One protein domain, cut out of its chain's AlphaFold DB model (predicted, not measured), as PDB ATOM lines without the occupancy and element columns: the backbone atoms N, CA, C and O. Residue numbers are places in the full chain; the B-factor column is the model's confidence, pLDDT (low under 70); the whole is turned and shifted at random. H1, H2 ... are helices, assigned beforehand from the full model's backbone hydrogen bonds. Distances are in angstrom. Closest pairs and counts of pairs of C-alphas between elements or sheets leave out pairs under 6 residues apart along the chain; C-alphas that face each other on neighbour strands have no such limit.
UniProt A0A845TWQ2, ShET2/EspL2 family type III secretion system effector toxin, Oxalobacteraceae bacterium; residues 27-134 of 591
ATOM      1  N   PHE A  27      96.767  84.186  80.293       85.06
ATOM      2  CA  PHE A  27      97.264  85.540  80.531       85.06
ATOM      3  C   PHE A  27      98.594  85.533  81.299       85.06
ATOM      4  O   PHE A  27      99.573  86.120  80.841       85.06
ATOM      5  N   GLU A  28      98.673  84.787  82.400       85.94
ATOM      6  CA  GLU A  28      99.889  84.692  83.215       85.94
ATOM      7  C   GLU A  28     101.049  83.996  82.486       85.94
ATOM      8  O   GLU A  28     102.195  84.437  82.567       85.94
ATOM      9  N   GLN A  29     100.776  82.967  81.681       84.25
ATOM     10  CA  GLN A  29     101.808  82.309  80.874       84.25
ATOM     11  C   GLN A  29     102.374  83.254  79.799       84.25
ATOM     12  O   GLN A  29     103.593  83.344  79.619       84.25
ATOM     13  N   ARG A  30     101.509  84.003  79.096       86.50
ATOM     14  CA  ARG A  30     101.923  85.023  78.114       86.50
ATOM     15  C   ARG A  30     102.692  86.155  78.794       86.50
ATOM     16  O   ARG A  30     103.708  86.608  78.263       86.50
ATOM     17  N   LYS A  31     102.268  86.559  79.993       90.56
ATOM     18  CA  LYS A  31     102.938  87.567  80.820       90.56
ATOM     19  C   LYS A  31     104.353  87.136  81.184       90.56
ATOM     20  O   LYS A  31     105.280  87.880  80.894       90.56
ATOM     21  N   GLN A  32     104.549  85.924  81.701       88.44
ATOM     22  CA  GLN A  32     105.881  85.397  82.028       88.44
ATOM     23  C   GLN A  32     106.820  85.345  80.812       88.44
ATOM     24  O   GLN A  32     108.022  85.565  80.945       88.44
ATOM     25  N   ARG A  33     106.282  85.075  79.615       86.88
ATOM     26  CA  ARG A  33     107.059  85.044  78.363       86.88
ATOM     27  C   ARG A  33     107.471  86.427  77.889       86.88
ATOM     28  O   ARG A  33     108.603  86.603  77.456       86.88
ATOM     29  N   LEU A  34     106.550  87.386  77.935       91.88
ATOM     30  CA  LEU A  34     106.807  88.764  77.523       91.88
ATOM     31  C   LEU A  34     107.643  89.518  78.565       91.88
ATOM     32  O   LEU A  34     108.398  90.414  78.201       91.88
ATOM     33  N   TYR A  35     107.547  89.126  79.835       93.56
ATOM     34  CA  TYR A  35     108.199  89.762  80.977       93.56
ATOM     35  C   TYR A  35     109.045  88.763  81.786       93.56
ATOM     36  O   TYR A  35     108.726  88.492  82.947       93.56
ATOM     37  N   PRO A  36     110.116  88.185  81.205       89.81
ATOM     38  CA  PRO A  36     110.974  87.255  81.929       89.81
ATOM     39  C   PRO A  36     111.695  87.927  83.114       89.81
ATOM     40  O   PRO A  36     111.945  89.138  83.087       89.81
ATOM     41  N   PRO A  37     112.097  87.147  84.136       85.88
ATOM     42  CA  PRO A  37     112.898  87.652  85.247       85.88
ATOM     43  C   PRO A  37     114.177  88.351  84.761       85.88
ATOM     44  O   PRO A  37     114.860  87.856  83.867       85.88
ATOM     45  N   GLY A  38     114.504  89.500  85.356       83.06
ATOM     46  CA  GLY A  38     115.695  90.288  85.001       83.06
ATOM     47  C   GLY A  38     115.510  91.258  83.826       83.06
ATOM     48  O   GLY A  38     116.439  91.991  83.492       83.06
ATOM     49  N   LEU A  39     114.323  91.315  83.218       86.44
ATOM     50  CA  LEU A  39     113.994  92.327  82.218       86.44
ATOM     51  C   LEU A  39     113.912  93.720  82.859       86.44
ATOM     52  O   LEU A  39     113.195  93.918  83.839       86.44
ATOM     53  N   ALA A  40     114.598  94.707  82.277       84.00
ATOM     54  CA  ALA A  40     114.464  96.097  82.703       84.00
ATOM     55  C   ALA A  40     113.012  96.573  82.511       84.00
ATOM     56  O   ALA A  40     112.476  96.532  81.398       84.00
ATOM     57  N   THR A  41     112.378  97.015  83.599       86.44
ATOM     58  CA  THR A  41     110.969  97.419  83.608       86.44
ATOM     59  C   THR A  41     110.821  98.936  83.547       86.44
ATOM     60  O   THR A  41     111.407  99.692  84.321       86.44
ATOM     61  N   THR A  42     110.006  99.402  82.607       91.62
ATOM     62  CA  THR A  42     109.530 100.786  82.535       91.62
ATOM     63  C   THR A  42     108.354 101.003  83.502       91.62
ATOM     64  O   THR A  42     107.786 100.036  84.015       91.62
ATOM     65  N   PRO A  43     107.924 102.255  83.763       93.19
ATOM     66  CA  PRO A  43     106.686 102.508  84.507       93.19
ATOM     67  C   PRO A  43     105.471 101.780  83.915       93.19
ATOM     68  O   PRO A  43     104.739 101.137  84.654       93.19
ATOM     69  N   LEU A  44     105.339 101.775  82.584       93.50
ATOM     70  CA  LEU A  44     104.275 101.042  81.896       93.50
ATOM     71  C   LEU A  44     104.356  99.535  82.169       93.50
ATOM     72  O   LEU A  44     103.333  98.904  82.397       93.50
ATOM     73  N   ASP A  45     105.558  98.956  82.146       92.94
ATOM     74  CA  ASP A  45     105.722  97.525  82.412       92.94
ATOM     75  C   ASP A  45     105.286  97.173  83.843       92.94
ATOM     76  O   ASP A  45     104.688  96.123  84.046       92.94
ATOM     77  N   ARG A  46     105.518  98.057  84.824       92.38
ATOM     78  CA  ARG A  46     105.037  97.866  86.203       92.38
ATOM     79  C   ARG A  46     103.511  97.894  86.286       92.38
ATOM     80  O   ARG A  46     102.934  97.015  86.920       92.38
ATOM     81  N   ASP A  47     102.869  98.836  85.597       92.56
ATOM     82  CA  ASP A  47     101.404  98.924  85.547       92.56
ATOM     83  C   ASP A  47     100.790  97.683  84.875       92.56
ATOM     84  O   ASP A  47      99.787  97.134  85.331       92.56
ATOM     85  N   VAL A  48     101.426  97.194  83.806       92.25
ATOM     86  CA  VAL A  48     101.019  95.967  83.108       92.25
ATOM     87  C   VAL A  48     101.228  94.733  83.989       92.25
ATOM     88  O   VAL A  48     100.363  93.862  84.035       92.25
ATOM     89  N   LEU A  49     102.343  94.654  84.720       90.75
ATOM     90  CA  LEU A  49     102.636  93.541  85.626       90.75
ATOM     91  C   LEU A  49     101.672  93.466  86.820       90.75
ATOM     92  O   LEU A  49     101.460  92.373  87.346       90.75
ATOM     93  N   ALA A  50     101.061  94.586  87.210       90.12
ATOM     94  CA  ALA A  50     100.028  94.629  88.243       90.12
ATOM     95  C   ALA A  50      98.676  94.052  87.783       90.12
ATOM     96  O   ALA A  50      97.848  93.699  88.620       90.12
ATOM     97  N   CYS A  51      98.447  93.916  86.471       88.94
ATOM     98  CA  CYS A  51      97.238  93.280  85.957       88.94
ATOM     99  C   CYS A  51      97.268  91.772  86.250       88.94
ATOM    100  O   CYS A  51      98.267  91.106  85.967       88.94
ATOM    101  N   THR A  52      96.166  91.235  86.772       83.38
ATOM    102  CA  THR A  52      95.995  89.798  87.065       83.38
ATOM    103  C   THR A  52      95.310  89.034  85.932       83.38
ATOM    104  O   THR A  52      95.490  87.828  85.804       83.38
ATOM    105  N   ALA A  53      94.543  89.733  85.096       83.19
ATOM    106  CA  ALA A  53      93.893  89.196  83.907       83.19
ATOM    107  C   ALA A  53      93.641  90.304  82.874       83.19
ATOM    108  O   ALA A  53      93.673  91.506  83.184       83.19
ATOM    109  N   ASN A  54      93.378  89.902  81.631       78.94
ATOM    110  CA  ASN A  54      93.098  90.812  80.524       78.94
ATOM    111  C   ASN A  54      91.735  91.516  80.662       78.94
ATOM    112  O   ASN A  54      91.565  92.613  80.147       78.94
ATOM    113  N   ASP A  55      90.762  90.965  81.357       80.12
ATOM    114  CA  ASP A  55      89.426  91.544  81.547       80.12
ATOM    115  C   ASP A  55      89.330  92.499  82.753       80.12
ATOM    116  O   ASP A  55      88.295  93.119  82.988       80.12
ATOM    117  N   THR A  56      90.414  92.706  83.499       85.50
ATOM    118  CA  THR A  56      90.394  93.623  84.648       85.50
ATOM    119  C   THR A  56      90.158  95.088  84.234       85.50
ATOM    120  O   THR A  56      90.601  95.520  83.161       85.50
ATOM    121  N   PRO A  57      89.536  95.925  85.095       87.69
ATOM    122  CA  PRO A  57      89.383  97.361  84.835       87.69
ATOM    123  C   PRO A  57      90.716  98.076  84.574       87.69
ATOM    124  O   PRO A  57      90.787  98.981  83.741       87.69
ATOM    125  N   GLN A  58      91.780  97.635  85.250       88.94
ATOM    126  CA  GLN A  58      93.151  98.122  85.079       88.94
ATOM    127  C   GLN A  58      93.676  97.801  83.672       88.94
ATOM    128  O   GLN A  58      94.088  98.709  82.948       88.94
ATOM    129  N   ALA A  59      93.561  96.542  83.233       88.56
ATOM    130  CA  ALA A  59      93.912  96.134  81.874       88.56
ATOM    131  C   ALA A  59      93.088  96.889  80.817       88.56
ATOM    132  O   ALA A  59      93.627  97.332  79.802       88.56
ATOM    133  N   ALA A  60      91.793  97.106  81.065       89.44
ATOM    134  CA  ALA A  60      90.921  97.873  80.177       89.44
ATOM    135  C   ALA A  60      91.315  99.359  80.085       89.44
ATOM    136  O   ALA A  60      91.205  99.962  79.013       89.44
ATOM    137  N   ALA A  61      91.775  99.967  81.182       90.81
ATOM    138  CA  ALA A  61      92.298 101.333  81.186       90.81
ATOM    139  C   ALA A  61      93.620 101.426  80.409       90.81
ATOM    140  O   ALA A  61      93.758 102.282  79.532       90.81
ATOM    141  N   LEU A  62      94.548 100.493  80.645       93.31
ATOM    142  CA  LEU A  62      95.822 100.420  79.925       93.31
ATOM    143  C   LEU A  62      95.622 100.169  78.427       93.31
ATOM    144  O   LEU A  62      96.253 100.838  77.610       93.31
ATOM    145  N   ARG A  63      94.694  99.285  78.032       92.75
ATOM    146  CA  ARG A  63      94.311  99.104  76.621       92.75
ATOM    147  C   ARG A  63      93.857 100.414  75.992       92.75
ATOM    148  O   ARG A  63      94.363 100.786  74.934       92.75
ATOM    149  N   ARG A  64      92.940 101.132  76.649       90.75
ATOM    150  CA  ARG A  64      92.443 102.433  76.176       90.75
ATOM    151  C   ARG A  64      93.565 103.463  76.068       90.75
ATOM    152  O   ARG A  64      93.609 104.201  75.089       90.75
ATOM    153  N   GLN A  65      94.510 103.478  77.006       92.06
ATOM    154  CA  GLN A  65      95.677 104.362  76.964       92.06
ATOM    155  C   GLN A  65      96.638 104.018  75.813       92.06
ATOM    156  O   GLN A  65      97.114 104.911  75.108       92.06
ATOM    157  N   LEU A  66      96.932 102.731  75.611       89.88
ATOM    158  CA  LEU A  66      97.855 102.247  74.582       89.88
ATOM    159  C   LEU A  66      97.283 102.415  73.171       89.88
ATOM    160  O   LEU A  66      97.995 102.844  72.258       89.88
ATOM    161  N   GLN A  67      96.003 102.089  72.997       88.44
ATOM    162  CA  GLN A  67      95.309 102.136  71.716       88.44
ATOM    163  C   GLN A  67      94.815 103.554  71.381       88.44
ATOM    164  O   GLN A  67      94.905 103.996  70.232       88.44
ATOM    165  N   GLY A  68      94.333 104.307  72.372       89.00
ATOM    166  CA  GLY A  68      93.667 105.592  72.160       89.00
ATOM    167  C   GLY A  68      92.481 105.453  71.199       89.00
ATOM    168  O   GLY A  68      91.717 104.499  71.273       89.00
ATOM    169  N   ARG A  69      92.353 106.384  70.243       84.56
ATOM    170  CA  ARG A  69      91.329 106.344  69.173       84.56
ATOM    171  C   ARG A  69      91.737 105.522  67.938       84.56
ATOM    172  O   ARG A  69      91.146 105.683  66.876       84.56
ATOM    173  N   LYS A  70      92.807 104.728  68.018       87.56
ATOM    174  CA  LYS A  70      93.397 104.027  66.864       87.56
ATOM    175  C   LYS A  70      92.939 102.576  66.798       87.56
ATOM    176  O   LYS A  70      92.461 102.034  67.786       87.56
ATOM    177  N   SER A  71      93.135 101.909  65.664       90.50
ATOM    178  CA  SER A  71      93.075 100.439  65.638       90.50
ATOM    179  C   SER A  71      94.287  99.823  66.351       90.50
ATOM    180  O   SER A  71      95.316 100.491  66.518       90.50
ATOM    181  N   LEU A  72      94.207  98.542  66.736       92.00
ATOM    182  CA  LEU A  72      95.337  97.833  67.351       92.00
ATOM    183  C   LEU A  72      96.544  97.841  66.402       92.00
ATOM    184  O   LEU A  72      97.656  98.178  66.810       92.00
ATOM    185  N   ARG A  73      96.311  97.606  65.105       91.25
ATOM    186  CA  ARG A  73      97.344  97.715  64.062       91.25
ATOM    187  C   ARG A  73      98.035  99.081  64.028       91.25
ATOM    188  O   ARG A  73      99.258  99.157  63.913       91.25
ATOM    189  N   GLN A  74      97.280 100.172  64.118       92.38
ATOM    190  CA  GLN A  74      97.840 101.527  64.107       92.38
ATOM    191  C   GLN A  74      98.616 101.845  65.395       92.38
ATOM    192  O   GLN A  74      99.657 102.510  65.340       92.38
ATOM    193  N   ALA A  75      98.125 101.384  66.549       94.06
ATOM    194  CA  ALA A  75      98.813 101.519  67.831       94.06
ATOM    195  C   ALA A  75     100.151 100.763  67.817       94.06
ATOM    196  O   ALA A  75     101.192 101.347  68.133       94.06
ATOM    197  N   TRP A  76     100.134  99.522  67.325       94.62
ATOM    198  CA  TRP A  76     101.315  98.692  67.107       94.62
ATOM    199  C   TRP A  76     102.348  99.382  66.216       94.62
ATOM    200  O   TRP A  76     103.495  99.577  66.612       94.62
ATOM    201  N   GLN A  77     101.936  99.842  65.031       91.81
ATOM    202  CA  GLN A  77     102.829 100.531  64.098       91.81
ATOM    203  C   GLN A  77     103.431 101.807  64.693       91.81
ATOM    204  O   GLN A  77     104.597 102.110  64.435       91.81
ATOM    205  N   LYS A  78     102.672 102.564  65.497       93.38
ATOM    206  CA  LYS A  78     103.200 103.742  66.200       93.38
ATOM    207  C   LYS A  78     104.270 103.345  67.219       93.38
ATOM    208  O   LYS A  78     105.320 103.984  67.247       93.38
ATOM    209  N   ALA A  79     104.015 102.323  68.034       93.56
ATOM    210  CA  ALA A  79     104.970 101.836  69.028       93.56
ATOM    211  C   ALA A  79     106.248 101.292  68.369       93.56
ATOM    212  O   ALA A  79     107.348 101.664  68.771       93.56
ATOM    213  N   ALA A  80     106.104 100.512  67.295       92.31
ATOM    214  CA  ALA A  80     107.224 100.004  66.511       92.31
ATOM    215  C   ALA A  80     108.045 101.142  65.888       92.31
ATOM    216  O   ALA A  80     109.266 101.152  66.003       92.31
ATOM    217  N   ARG A  81     107.399 102.153  65.282       91.56
ATOM    218  CA  ARG A  81     108.104 103.312  64.698       91.56
ATOM    219  C   ARG A  81     108.938 104.082  65.714       91.56
ATOM    220  O   ARG A  81     110.006 104.560  65.347       91.56
ATOM    221  N   ALA A  82     108.444 104.170  66.945       92.38
ATOM    222  CA  ALA A  82     109.103 104.830  68.064       92.38
ATOM    223  C   ALA A  82     110.106 103.931  68.814       92.38
ATOM    224  O   ALA A  82     110.613 104.357  69.847       92.38
ATOM    225  N   SER A  83     110.355 102.701  68.344       92.19
ATOM    226  CA  SER A  83     111.239 101.717  68.985       92.19
ATOM    227  C   SER A  83     110.912 101.490  70.469       92.19
ATOM    228  O   SER A  83     111.784 101.544  71.330       92.19
ATOM    229  N   ARG A  84     109.622 101.275  70.773       92.81
ATOM    230  CA  ARG A  84     109.091 101.101  72.139       92.81
ATOM    231  C   ARG A  84     108.717  99.642  72.436       92.81
ATOM    232  O   ARG A  84     107.538  99.301  72.301       92.81
ATOM    233  N   PRO A  85     109.678  98.776  72.814       93.00
ATOM    234  CA  PRO A  85     109.401  97.366  73.090       93.00
ATOM    235  C   PRO A  85     108.450  97.174  74.280       93.00
ATOM    236  O   PRO A  85     107.575  96.320  74.211       93.00
ATOM    237  N   ASP A  86     108.521  98.036  75.298       93.31
ATOM    238  CA  ASP A  86     107.594  98.083  76.438       93.31
ATOM    239  C   ASP A  86     106.122  98.162  75.997       93.31
ATOM    240  O   ASP A  86     105.280  97.372  76.422       93.31
ATOM    241  N   LYS A  87     105.820  99.056  75.048       94.31
ATOM    242  CA  LYS A  87     104.468  99.198  74.491       94.31
ATOM    243  C   LYS A  87     104.059  98.006  73.638       94.31
ATOM    244  O   LYS A  87     102.893  97.632  73.654       94.31
ATOM    245  N   LEU A  88     104.984  97.429  72.877       95.25
ATOM    246  CA  LEU A  88     104.696  96.270  72.029       95.25
ATOM    247  C   LEU A  88     104.394  95.027  72.877       95.25
ATOM    248  O   LEU A  88     103.401  94.352  72.612       95.25
ATOM    249  N   ARG A  89     105.172  94.781  73.938       94.75
ATOM    250  CA  ARG A  89     104.895  93.722  74.922       94.75
ATOM    251  C   ARG A  89     103.526  93.914  75.571       94.75
ATOM    252  O   ARG A  89     102.722  92.986  75.572       94.75
ATOM    253  N   ALA A  90     103.218  95.132  76.020       94.12
ATOM    254  CA  ALA A  90     101.922  95.444  76.617       94.12
ATOM    255  C   ALA A  90     100.753  95.197  75.644       94.12
ATOM    256  O   ALA A  90      99.730  94.638  76.033       94.12
ATOM    257  N   LEU A  91     100.902  95.564  74.365       94.25
ATOM    258  CA  LEU A  91      99.890  95.301  73.337       94.25
ATOM    259  C   LEU A  91      99.698  93.798  73.064       94.25
ATOM    260  O   LEU A  91      98.562  93.383  72.867       94.25
ATOM    261  N   LEU A  92     100.761  92.984  73.066       92.44
ATOM    262  CA  LEU A  92     100.625  91.526  72.914       92.44
ATOM    263  C   LEU A  92      99.985  90.861  74.135       92.44
ATOM    264  O   LEU A  92      99.265  89.883  73.982       92.44
ATOM    265  N   LEU A  93     100.243  91.375  75.339       92.19
ATOM    266  CA  LEU A  93      99.699  90.787  76.561       92.19
ATOM    267  C   LEU A  93      98.226  91.152  76.782       92.19
ATOM    268  O   LEU A  93      97.418  90.312  77.167       92.19
ATOM    269  N   LEU A  94      97.873  92.423  76.574       91.12
ATOM    270  CA  LEU A  94      96.572  92.955  76.983       91.12
ATOM    271  C   LEU A  94      95.448  92.704  75.974       91.12
ATOM    272  O   LEU A  94      94.281  92.888  76.328       91.12
ATOM    273  N   PHE A  95      95.773  92.338  74.736       89.38
ATOM    274  CA  PHE A  95      94.791  92.015  73.704       89.38
ATOM    275  C   PHE A  95      94.632  90.499  73.564       89.38
ATOM    276  O   PHE A  95      95.550  89.717  73.824       89.38
ATOM    277  N   ASP A  96      93.430  90.074  73.185       84.19
ATOM    278  CA  ASP A  96      93.135  88.666  72.970       84.19
ATOM    279  C   ASP A  96      93.836  88.124  71.716       84.19
ATOM    280  O   ASP A  96      94.145  88.835  70.753       84.19
ATOM    281  N   GLU A  97      94.071  86.820  71.742       80.88
ATOM    282  CA  GLU A  97      94.834  86.091  70.734       80.88
ATOM    283  C   GLU A  97      94.206  86.169  69.332       80.88
ATOM    284  O   GLU A  97      94.910  86.240  68.319       80.88
ATOM    285  N   ARG A  98      92.870  86.204  69.260       79.94
ATOM    286  CA  ARG A  98      92.125  86.273  67.999       79.94
ATOM    287  C   ARG A  98      92.322  87.629  67.326       79.94
ATOM    288  O   ARG A  98      92.553  87.680  66.112       79.94
ATOM    289  N   ARG A  99      92.283  88.721  68.095       85.25
ATOM    290  CA  ARG A  99      92.587  90.069  67.594       85.25
ATOM    291  C   ARG A  99      94.039  90.210  67.167       85.25
ATOM    292  O   ARG A  99      94.283  90.782  66.106       85.25
ATOM    293  N   ILE A 100      94.993  89.666  67.926       87.94
ATOM    294  CA  ILE A 100      96.411  89.694  67.533       87.94
ATOM    295  C   ILE A 100      96.610  88.942  66.213       87.94
ATOM    296  O   ILE A 100      97.186  89.503  65.277       87.94
ATOM    297  N   SER A 101      96.073  87.723  66.101       81.88
ATOM    298  CA  SER A 101      96.158  86.924  64.875       81.88
ATOM    299  C   SER A 101      95.585  87.679  63.670       81.88
ATOM    300  O   SER A 101      96.250  87.818  62.643       81.88
ATOM    301  N   THR A 102      94.402  88.278  63.835       79.94
ATOM    302  CA  THR A 102      93.667  88.964  62.762       79.94
ATOM    303  C   THR A 102      94.275  90.309  62.355       79.94
ATOM    304  O   THR A 102      94.371  90.606  61.165       79.94
ATOM    305  N   GLU A 103      94.668  91.150  63.315       86.12
ATOM    306  CA  GLU A 103      95.101  92.527  63.038       86.12
ATOM    307  C   GLU A 103      96.622  92.669  62.872       86.12
ATOM    308  O   GLU A 103      97.073  93.597  62.187       86.12
ATOM    309  N   LEU A 104      97.416  91.796  63.505       87.69
ATOM    310  CA  LEU A 104      98.872  91.948  63.611       87.69
ATOM    311  C   LEU A 104      99.663  90.805  62.976       87.69
ATOM    312  O   LEU A 104     100.723  91.064  62.398       87.69
ATOM    313  N   ALA A 105      99.195  89.564  63.112       82.38
ATOM    314  CA  ALA A 105     100.001  88.394  62.789       82.38
ATOM    315  C   ALA A 105      99.879  87.923  61.342       82.38
ATOM    316  O   ALA A 105     100.876  87.426  60.818       82.38
ATOM    317  N   ARG A 106      98.705  88.113  60.710       71.38
ATOM    318  CA  ARG A 106      98.398  87.604  59.362       71.38
ATOM    319  C   ARG A 106      99.595  87.705  58.414       71.38
ATOM    320  O   ARG A 106     100.079  88.830  58.211       71.38
ATOM    321  N   PRO A 107     100.074  86.594  57.826       60.06
ATOM    322  CA  PRO A 107     101.318  86.569  57.073       60.06
ATOM    323  C   PRO A 107     101.138  87.243  55.717       60.06
ATOM    324  O   PRO A 107     101.077  86.618  54.673       60.06
ATOM    325  N   ARG A 108     101.125  88.568  55.690       62.19
ATOM    326  CA  ARG A 108     101.597  89.266  54.494       62.19
ATOM    327  C   ARG A 108     103.117  89.177  54.509       62.19
ATOM    328  O   ARG A 108     103.705  89.067  55.587       62.19
ATOM    329  N   PHE A 109     103.761  89.331  53.352       58.12
ATOM    330  CA  PHE A 109     105.224  89.477  53.212       58.12
ATOM    331  C   PHE A 109     105.871  90.465  54.207       58.12
ATOM    332  O   PHE A 109     107.089  90.513  54.343       58.12
ATOM    333  N   ASN A 110     105.063  91.250  54.923       65.88
ATOM    334  CA  ASN A 110     105.478  91.997  56.089       65.88
ATOM    335  C   ASN A 110     104.274  92.250  57.024       65.88
ATOM    336  O   ASN A 110     103.710  93.350  57.016       65.88
ATOM    337  N   SER A 111     103.811  91.248  57.783       81.00
ATOM    338  CA  SER A 111     102.771  91.463  58.810       81.00
ATOM    339  C   SER A 111     103.209  92.545  59.812       81.00
ATOM    340  O   SER A 111     104.413  92.752  59.982       81.00
ATOM    341  N   PRO A 112     102.294  93.275  60.480       87.25
ATOM    342  CA  PRO A 112     102.683  94.231  61.517       87.25
ATOM    343  C   PRO A 112     103.661  93.652  62.552       87.25
ATOM    344  O   PRO A 112     104.622  94.339  62.907       87.25
ATOM    345  N   LEU A 113     103.477  92.393  62.977       88.56
ATOM    346  CA  LEU A 113     104.434  91.718  63.862       88.56
ATOM    347  C   LEU A 113     105.824  91.603  63.218       88.56
ATOM    348  O   LEU A 113     106.818  91.995  63.830       88.56
ATOM    349  N   GLN A 114     105.907  91.141  61.966       82.31
ATOM    350  CA  GLN A 114     107.191  91.001  61.265       82.31
ATOM    351  C   GLN A 114     107.860  92.344  60.956       82.31
ATOM    352  O   GLN A 114     109.078  92.461  61.075       82.31
ATOM    353  N   GLN A 115     107.082  93.383  60.644       84.44
ATOM    354  CA  GLN A 115     107.597  94.739  60.445       84.44
ATOM    355  C   GLN A 115     108.288  95.271  61.700       84.44
ATOM    356  O   GLN A 115     109.320  95.931  61.591       84.44
ATOM    357  N   ALA A 116     107.712  95.013  62.880       87.25
ATOM    358  CA  ALA A 116     108.318  95.409  64.146       87.25
ATOM    359  C   ALA A 116     109.601  94.612  64.403       87.25
ATOM    360  O   ALA A 116     110.645  95.211  64.635       87.25
ATOM    361  N   ARG A 117     109.540  93.282  64.276       85.38
ATOM    362  CA  ARG A 117     110.685  92.384  64.476       85.38
ATOM    363  C   ARG A 117     111.890  92.725  63.592       85.38
ATOM    364  O   ARG A 117     113.024  92.645  64.045       85.38
ATOM    365  N   ASN A 118     111.652  93.120  62.343       81.12
ATOM    366  CA  ASN A 118     112.712  93.421  61.377       81.12
ATOM    367  C   ASN A 118     113.229  94.867  61.471       81.12
ATOM    368  O   ASN A 118     114.010  95.295  60.618       81.12
ATOM    369  N   ARG A 119     112.765  95.654  62.450       84.06
ATOM    370  CA  ARG A 119     113.096  97.075  62.543       84.06
ATOM    371  C   ARG A 119     114.466  97.282  63.204       84.06
ATOM    372  O   ARG A 119     114.662  96.836  64.335       84.06
ATOM    373  N   PRO A 120     115.389  98.020  62.559       81.19
ATOM    374  CA  PRO A 120     116.663  98.375  63.175       81.19
ATOM    375  C   PRO A 120     116.457  99.118  64.502       81.19
ATOM    376  O   PRO A 120     115.616 100.016  64.588       81.19
ATOM    377  N   GLY A 121     117.216  98.741  65.532       78.12
ATOM    378  CA  GLY A 121     117.161  99.366  66.858       78.12
ATOM    379  C   GLY A 121     116.019  98.896  67.770       78.12
ATOM    380  O   GLY A 121     115.916  99.390  68.888       78.12
ATOM    381  N   LEU A 122     115.176  97.949  67.340       82.38
ATOM    382  CA  LEU A 122     114.204  97.279  68.210       82.38
ATOM    383  C   LEU A 122     114.741  95.896  68.619       82.38
ATOM    384  O   LEU A 122     114.367  94.877  68.045       82.38
ATOM    385  N   THR A 123     115.643  95.864  69.601       82.56
ATOM    386  CA  THR A 123     116.198  94.619  70.157       82.56
ATOM    387  C   THR A 123     115.473  94.244  71.448       82.56
ATOM    388  O   THR A 123     115.685  94.873  72.481       82.56
ATOM    389  N   ASP A 124     114.620  93.223  71.394       89.94
ATOM    390  CA  ASP A 124     113.960  92.642  72.568       89.94
ATOM    391  C   ASP A 124     113.736  91.138  72.336       89.94
ATOM    392  O   ASP A 124     112.980  90.735  71.449       89.94
ATOM    393  N   THR A 125     114.438  90.303  73.110       89.19
ATOM    394  CA  THR A 125     114.426  88.839  72.953       89.19
ATOM    395  C   THR A 125     113.068  88.230  73.291       89.19
ATOM    396  O   THR A 125     112.619  87.322  72.593       89.19
ATOM    397  N   ALA A 126     112.402  88.726  74.336       89.50
ATOM    398  CA  ALA A 126     111.099  88.226  74.771       89.50
ATOM    399  C   ALA A 126     110.026  88.524  73.714       89.50
ATOM    400  O   ALA A 126     109.236  87.655  73.338       89.50
ATOM    401  N   LEU A 127     110.060  89.736  73.160       91.25
ATOM    402  CA  LEU A 127     109.195  90.162  72.069       91.25
ATOM    403  C   LEU A 127     109.451  89.360  70.783       91.25
ATOM    404  O   LEU A 127     108.492  88.912  70.157       91.25
ATOM    405  N   ASP A 128     110.712  89.144  70.385       89.31
ATOM    406  CA  ASP A 128     111.050  88.326  69.207       89.31
ATOM    407  C   ASP A 128     110.557  86.877  69.358       89.31
ATOM    408  O   ASP A 128     109.972  86.322  68.425       89.31
ATOM    409  N   GLN A 129     110.729  86.279  70.541       88.38
ATOM    410  CA  GLN A 129     110.223  84.939  70.841       88.38
ATOM    411  C   GLN A 129     108.693  84.874  70.790       88.38
ATOM    412  O   GLN A 129     108.158  83.934  70.203       88.38
ATOM    413  N   ALA A 130     107.991  85.865  71.345       90.19
ATOM    414  CA  ALA A 130     106.531  85.939  71.290       90.19
ATOM    415  C   ALA A 130     106.019  86.096  69.847       90.19
ATOM    416  O   ALA A 130     105.109  85.383  69.428       90.19
ATOM    417  N   ILE A 131     106.649  86.961  69.045       89.88
ATOM    418  CA  ILE A 131     106.289  87.163  67.633       89.88
ATOM    419  C   ILE A 131     106.450  85.869  66.820       89.88
ATOM    420  O   ILE A 131     105.613  85.576  65.967       89.88
ATOM    421  N   LYS A 132     107.495  85.073  67.086       89.25
ATOM    422  CA  LYS A 132     107.765  83.808  66.376       89.25
ATOM    423  C   LYS A 132     106.751  82.689  66.656       89.25
ATOM    424  O   LYS A 132     106.770  81.698  65.928       89.25
ATOM    425  N   GLN A 133     105.877  82.838  67.657       89.19
ATOM    426  CA  GLN A 133     104.777  81.893  67.917       89.19
ATOM    427  C   GLN A 133     103.649  82.027  66.886       89.19
ATOM    428  O   GLN A 133     102.863  81.096  66.692       89.19
ATOM    429  N   TYR A 134     103.580  83.154  66.178       89.38
ATOM    430  CA  TYR A 134     102.690  83.330  65.037       89.38
ATOM    431  C   TYR A 134     103.389  82.940  63.736       89.38
ATOM    432  O   TYR A 134     104.605  83.106  63.644       89.38
TER     433      TYR A 134
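What this domain is: This is residues 27 to 134 of the 591 residues of the protein "ShET2/EspL2 family type III secretion system effector toxin" of Oxalobacteraceae bacterium (UniProt A0A845TWQ2). Eight short helices make a rounded ball: H5 runs through the core, and H1, H2, H3 and H4 pack round it. The hairpin of H7 and H8 covers another side, H7 packing on H4 and H8 on H1, while H6 packs near the start of H4. The printed part has 108 residues, is all helix, H1 to H8 in chain order with no named strand, and is compact, with a radius of gyration of the C-alphas of 12.7 A and spans of 35 by 31 by 24 A.

How they stand to each other: H3, residues 57 to 67, touches the hub H5, residues 85 to 94, at a steep tilt of 50 degrees; their closest C-alphas, Ala 59 and Leu 94, are 6.4 A apart. H4, residues 72 to 81, forms a helical hairpin with H5 at a shallow tilt of 16 degrees, closest at C-alphas 79 and 87, 6.1 A. H2, residues 43 to 49, touches H5 at C-alphas 45 and 86, 6.3 A. H1, residues 27 to 34, touches H5 at C-alphas 34 and 89, 5.9 A. H8, residues 125 to 131, touches H1 at C-alphas 126 and 34, 5.1 A. H7, residues 112 to 117, forms a helical hairpin with H8 and touches H4 at C-alphas 116 and 80, 5.3 A. H6, residues 97 to 105, touches H4 at C-alphas 103 and 73, 5.7 A. In H1 to H8 every O i to N i+4 pair is within hydrogen-bond range.

Where its parts are: H3 is 15.2 A long, H4 and H5 14.1 A each. H1 begins at C-alpha 27 (97.264, 85.540, 80.531); H8 ends at C-alpha 131 (106.289, 87.163, 67.633).

The domain as a whole: The farthest C-alphas, Pro 57 and Phe 109, are 36.2 A apart. The printed part has no cut and no long link. Residues 107 to 110 have pLDDT under 70.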